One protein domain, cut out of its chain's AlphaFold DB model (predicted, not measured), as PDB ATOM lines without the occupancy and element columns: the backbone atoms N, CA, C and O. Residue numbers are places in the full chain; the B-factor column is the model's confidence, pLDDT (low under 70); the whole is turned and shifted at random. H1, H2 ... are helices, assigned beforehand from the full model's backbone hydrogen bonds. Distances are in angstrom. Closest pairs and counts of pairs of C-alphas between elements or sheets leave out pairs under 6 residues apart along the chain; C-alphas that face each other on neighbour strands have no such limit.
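AT A GLANCE: This is residues 38 to 79 of the 166 residues of the protein "Hypothetical protein" of Phaeomonas parva (UniProt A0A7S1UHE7). From residue 38 on, the printed part draws an open L: one long helix, H1, makes the long arm, and a shorter helix, H2, turns off near its end at about a right angle to make the short arm. The two arms meet at a corner around the tight link of residues 63 to 65, and they do not fold back on each other. There are 42 residues printed, with two named helices, H1 then H2 along the chain, and no named strand; the class is all helix. The whole is extended, with a radius of gyration of the C-alphas of 16.4 A and spans of 50 by 22 by 8 A.

HOW THE PARTS SIT: Start with H1, residues 38 to 62, and go on through the tight link to H2, residues 66 to 77. The two helices are close but not clearly touching, with 1 pair of C-alphas within 8 A. Look there at Asn 61 and Thr 68, whose C-alphas are the closest of the two helices, 7.2 A apart. The lines of H1 and H2 are about perpendicular, at 85 degrees, and their centres are 27.3 A apart. In the backbones of H1 and H2 every O i to N i+4 pair is within hydrogen-bond range.

IN THESE COORDINATES: Find C-alpha 38 at (219.448, 183.150, 189.267); from there H1 runs 35.9 A to C-alpha 62 at (216.720, 155.116, 166.968). H2 begins at C-alpha 66 and runs 16.1 A to C-alpha 77 at (234.380, 145.581, 159.915).

THE WHOLE: The two C-alphas farthest apart are those of Asp 38 and Gly 79, 50.6 A. The printed part has no cut. In the B-factor column the mean pLDDT of the printed part is 71.0, and residues 57 to 70 and 72 to 79 are under 70.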
ATOM      1  N   ASP A  38     219.681 182.972 190.705       84.81
ATOM      2  CA  ASP A  38     219.448 183.150 189.267       84.81
ATOM      3  C   ASP A  38     220.503 182.406 188.421       84.81
ATOM      4  O   ASP A  38     220.160 181.766 187.429       84.81
ATOM      5  N   LYS A  39     221.766 182.356 188.881       83.19
ATOM      6  CA  LYS A  39     222.835 181.567 188.237       83.19
ATOM      7  C   LYS A  39     222.583 180.059 188.333       83.19
ATOM      8  O   LYS A  39     222.902 179.321 187.403       83.19
ATOM      9  N   ALA A  40     222.043 179.579 189.452       80.75
ATOM     10  CA  ALA A  40     221.698 178.168 189.617       80.75
ATOM     11  C   ALA A  40     220.520 177.770 188.713       80.75
ATOM     12  O   ALA A  40     220.570 176.725 188.065       80.75
ATOM     13  N   VAL A  41     219.501 178.631 188.615       85.31
ATOM     14  CA  VAL A  41     218.355 178.443 187.712       85.31
ATOM     15  C   VAL A  41     218.802 178.439 186.251       85.31
ATOM     16  O   VAL A  41     218.364 177.589 185.478       85.31
ATOM     17  N   GLU A  42     219.711 179.333 185.866       87.88
ATOM     18  CA  GLU A  42     220.257 179.384 184.508       87.88
ATOM     19  C   GLU A  42     221.037 178.109 184.147       87.88
ATOM     20  O   GLU A  42     220.785 177.513 183.098       87.88
ATOM     21  N   ARG A  43     221.889 177.607 185.052       82.00
ATOM     22  CA  ARG A  43     222.577 176.313 184.873       82.00
ATOM     23  C   ARG A  43     221.597 175.148 184.746       82.00
ATOM     24  O   ARG A  43     221.809 174.262 183.921       82.00
ATOM     25  N   LEU A  44     220.529 175.142 185.546       82.81
ATOM     26  CA  LEU A  44     219.501 174.100 185.489       82.81
ATOM     27  C   LEU A  44     218.770 174.116 184.140       82.81
ATOM     28  O   LEU A  44     218.571 173.060 183.541       82.81
ATOM     29  N   ARG A  45     218.424 175.306 183.630       88.31
ATOM     30  CA  ARG A  45     217.802 175.470 182.306       88.31
ATOM     31  C   ARG A  45     218.723 174.996 181.186       88.31
ATOM     32  O   ARG A  45     218.276 174.248 180.322       88.31
ATOM     33  N   GLN A  46     220.003 175.364 181.228       87.81
ATOM     34  CA  GLN A  46     220.995 174.907 180.249       87.81
ATOM     35  C   GLN A  46     221.169 173.381 180.285       87.81
ATOM     36  O   GLN A  46     221.171 172.734 179.240       87.81
ATOM     37  N   ALA A  47     221.244 172.781 181.475       81.12
ATOM     38  CA  ALA A  47     221.330 171.330 181.627       81.12
ATOM     39  C   ALA A  47     220.063 170.614 181.121       81.12
ATOM     40  O   ALA A  47     220.161 169.553 180.503       81.12
ATOM     41  N   GLY A  48     218.881 171.194 181.355       82.81
ATOM     42  CA  GLY A  48     217.610 170.703 180.820       82.81
ATOM     43  C   GLY A  48     217.568 170.744 179.292       82.81
ATOM     44  O   GLY A  48     217.236 169.739 178.667       82.81
ATOM     45  N   ALA A  49     217.993 171.858 178.689       83.94
ATOM     46  CA  ALA A  49     218.076 172.006 177.237       83.94
ATOM     47  C   ALA A  49     219.026 170.973 176.605       83.94
ATOM     48  O   ALA A  49     218.654 170.305 175.644       83.94
ATOM     49  N   GLN A  50     220.202 170.754 177.204       81.50
ATOM     50  CA  GLN A  50     221.153 169.737 176.739       81.50
ATOM     51  C   GLN A  50     220.616 168.305 176.871       81.50
ATOM     52  O   GLN A  50     220.926 167.450 176.042       81.50
ATOM     53  N   ARG A  51     219.828 168.004 177.913       79.12
ATOM     54  CA  ARG A  51     219.175 166.690 178.046       79.12
ATOM     55  C   ARG A  51     218.127 166.484 176.960       79.12
ATOM     56  O   ARG A  51     218.164 165.447 176.308       79.12
ATOM     57  N   ALA A  52     217.278 167.482 176.726       79.25
ATOM     58  CA  ALA A  52     216.259 167.428 175.684       79.25
ATOM     59  C   ALA A  52     216.879 167.292 174.282       79.25
ATOM     60  O   ALA A  52     216.374 166.545 173.451       79.25
ATOM     61  N   GLU A  53     218.002 167.965 174.017       76.38
ATOM     62  CA  GLU A  53     218.742 167.825 172.757       76.38
ATOM     63  C   GLU A  53     219.329 166.415 172.586       76.38
ATOM     64  O   GLU A  53     219.211 165.815 171.520       76.38
ATOM     65  N   ARG A  54     219.894 165.832 173.653       74.44
ATOM     66  CA  ARG A  54     220.396 164.447 173.632       74.44
ATOM     67  C   ARG A  54     219.287 163.412 173.473       74.44
ATOM     68  O   ARG A  54     219.531 162.385 172.849       74.44
ATOM     69  N   GLU A  55     218.114 163.638 174.054       71.94
ATOM     70  CA  GLU A  55     216.947 162.768 173.869       71.94
ATOM     71  C   GLU A  55     216.438 162.843 172.430       71.94
ATOM     72  O   GLU A  55     216.357 161.808 171.779       71.94
ATOM     73  N   LYS A  56     216.281 164.046 171.866       70.38
ATOM     74  CA  LYS A  56     215.945 164.216 170.441       70.38
ATOM     75  C   LYS A  56     216.965 163.553 169.510       70.38
ATOM     76  O   LYS A  56     216.582 162.922 168.530       70.38
ATOM     77  N   ALA A  57     218.260 163.655 169.821       64.81
ATOM     78  CA  ALA A  57     219.312 162.994 169.049       64.81
ATOM     79  C   ALA A  57     219.244 161.459 169.148       64.81
ATOM     80  O   ALA A  57     219.554 160.764 168.182       64.81
ATOM     81  N   LYS A  58     218.832 160.912 170.300       62.91
ATOM     82  CA  LYS A  58     218.595 159.471 170.461       62.91
ATOM     83  C   LYS A  58     217.367 159.015 169.692       62.91
ATOM     84  O   LYS A  58     217.450 157.979 169.046       62.91
ATOM     85  N   ASP A  59     216.282 159.778 169.727       60.03
ATOM     86  CA  ASP A  59     215.054 159.437 169.010       60.03
ATOM     87  C   ASP A  59     215.298 159.430 167.494       60.03
ATOM     88  O   ASP A  59     214.917 158.470 166.821       60.03
ATOM     89  N   PHE A  60     216.051 160.416 166.984       57.00
ATOM     90  CA  PHE A  60     216.478 160.477 165.582       57.00
ATOM     91  C   PHE A  60     217.410 159.316 165.192       57.00
ATOM     92  O   PHE A  60     217.221 158.705 164.146       57.00
ATOM     93  N   ASN A  61     218.368 158.949 166.052       54.41
ATOM     94  CA  ASN A  61     219.262 157.806 165.815       54.41
ATOM     95  C   ASN A  61     218.613 156.433 166.075       54.41
ATOM     96  O   ASN A  61     219.196 155.416 165.702       54.41
ATOM     97  N   SER A  62     217.456 156.372 166.743       53.09
ATOM     98  CA  SER A  62     216.720 155.116 166.968       53.09
ATOM     99  C   SER A  62     215.852 154.721 165.776       53.09
ATOM    100  O   SER A  62     215.454 153.560 165.662       53.09
ATOM    101  N   MET A  63     215.588 155.659 164.859       56.19
ATOM    102  CA  MET A  63     215.077 155.300 163.547       56.19
ATOM    103  C   MET A  63     216.171 154.493 162.851       56.19
ATOM    104  O   MET A  63     217.260 155.004 162.606       56.19
ATOM    105  N   PHE A  64     215.891 153.215 162.580       54.44
ATOM    106  CA  PHE A  64     216.738 152.320 161.792       54.44
ATOM    107  C   PHE A  64     216.894 152.885 160.374       54.44
ATOM    108  O   PHE A  64     216.225 152.470 159.429       54.44
ATOM    109  N   THR A  65     217.755 153.884 160.233       63.00
ATOM    110  CA  THR A  65     218.167 154.439 158.954       63.00
ATOM    111  C   THR A  65     219.313 153.600 158.417       63.00
ATOM    112  O   THR A  65     220.123 153.040 159.161       63.00
ATOM    113  N   ASP A  66     219.413 153.536 157.098       61.78
ATOM    114  CA  ASP A  66     220.447 152.786 156.387       61.78
ATOM    115  C   ASP A  66     221.880 153.237 156.780       61.78
ATOM    116  O   ASP A  66     222.851 152.486 156.666       61.78
ATOM    117  N   GLU A  67     222.017 154.452 157.322       67.00
ATOM    118  CA  GLU A  67     223.256 154.992 157.890       67.00
ATOM    119  C   GLU A  67     223.642 154.341 159.224       67.00
ATOM    120  O   GLU A  67     224.795 153.939 159.380       67.00
ATOM    121  N   THR A  68     222.695 154.129 160.148       62.44
ATOM    122  CA  THR A  68     222.966 153.400 161.408       62.44
ATOM    123  C   THR A  68     223.401 151.958 161.138       62.44
ATOM    124  O   THR A  68     224.308 151.442 161.796       62.44
ATOM    125  N   TYR A  69     222.825 151.326 160.108       65.31
ATOM    126  CA  TYR A  69     223.232 149.999 159.651       65.31
ATOM    127  C   TYR A  69     224.653 150.014 159.073       65.31
ATOM    128  O   TYR A  69     225.470 149.158 159.420       65.31
ATOM    129  N   LYS A  70     224.998 151.013 158.249       69.94
ATOM    130  CA  LYS A  70     226.362 151.192 157.716       69.94
ATOM    131  C   LYS A  70     227.376 151.482 158.818       69.94
ATOM    132  O   LYS A  70     228.471 150.927 158.771       69.94
ATOM    133  N   GLU A  71     227.029 152.267 159.833       70.25
ATOM    134  CA  GLU A  71     227.895 152.507 160.992       70.25
ATOM    135  C   GLU A  71     228.089 151.255 161.851       70.25
ATOM    136  O   GLU A  71     229.219 150.948 162.241       70.25
ATOM    137  N   ALA A  72     227.024 150.497 162.120       65.88
ATOM    138  CA  ALA A  72     227.112 149.223 162.829       65.88
ATOM    139  C   ALA A  72     227.974 148.221 162.048       65.88
ATOM    140  O   ALA A  72     228.844 147.565 162.621       65.88
ATOM    141  N   ARG A  73     227.809 148.166 160.723       68.31
ATOM    142  CA  ARG A  73     228.611 147.318 159.836       68.31
ATOM    143  C   ARG A  73     230.067 147.780 159.756       68.31
ATOM    144  O   ARG A  73     230.952 146.934 159.756       68.31
ATOM    145  N   LYS A  74     230.325 149.093 159.776       69.12
ATOM    146  CA  LYS A  74     231.674 149.680 159.843       69.12
ATOM    147  C   LYS A  74     232.366 149.362 161.172       69.12
ATOM    148  O   LYS A  74     233.559 149.070 161.186       69.12
ATOM    149  N   LYS A  75     231.619 149.352 162.282       66.31
ATOM    150  CA  LYS A  75     232.104 148.892 163.596       66.31
ATOM    151  C   LYS A  75     232.379 147.386 163.609       66.31
ATOM    152  O   LYS A  75     233.390 146.974 164.162       66.31
ATOM    153  N   LEU A  76     231.544 146.572 162.958       63.19
ATOM    154  CA  LEU A  76     231.807 145.138 162.766       63.19
ATOM    155  C   LEU A  76     233.015 144.875 161.850       63.19
ATOM    156  O   LEU A  76     233.757 143.923 162.078       63.19
ATOM    157  N   SER A  77     233.242 145.714 160.834       64.69
ATOM    158  CA  SER A  77     234.380 145.581 159.915       64.69
ATOM    159  C   SER A  77     235.704 146.082 160.496       64.69
ATOM    160  O   SER A  77     236.750 145.798 159.926       64.69
ATOM    161  N   GLN A  78     235.688 146.801 161.626       61.84
ATOM    162  CA  GLN A  78     236.897 147.199 162.369       61.84
ATOM    163  C   GLN A  78     237.550 146.042 163.147       61.84
ATOM    164  O   GLN A  78     238.469 146.257 163.934       61.84
ATOM    165  N   GLY A  79     237.112 144.812 162.890       56.59
ATOM    166  CA  GLY A  79     237.647 143.598 163.473       56.59
ATOM    167  C   GLY A  79     236.534 142.856 164.181       56.59
ATOM    168  O   GLY A  79     235.929 143.358 165.129       56.59
TER     169      GLY A  79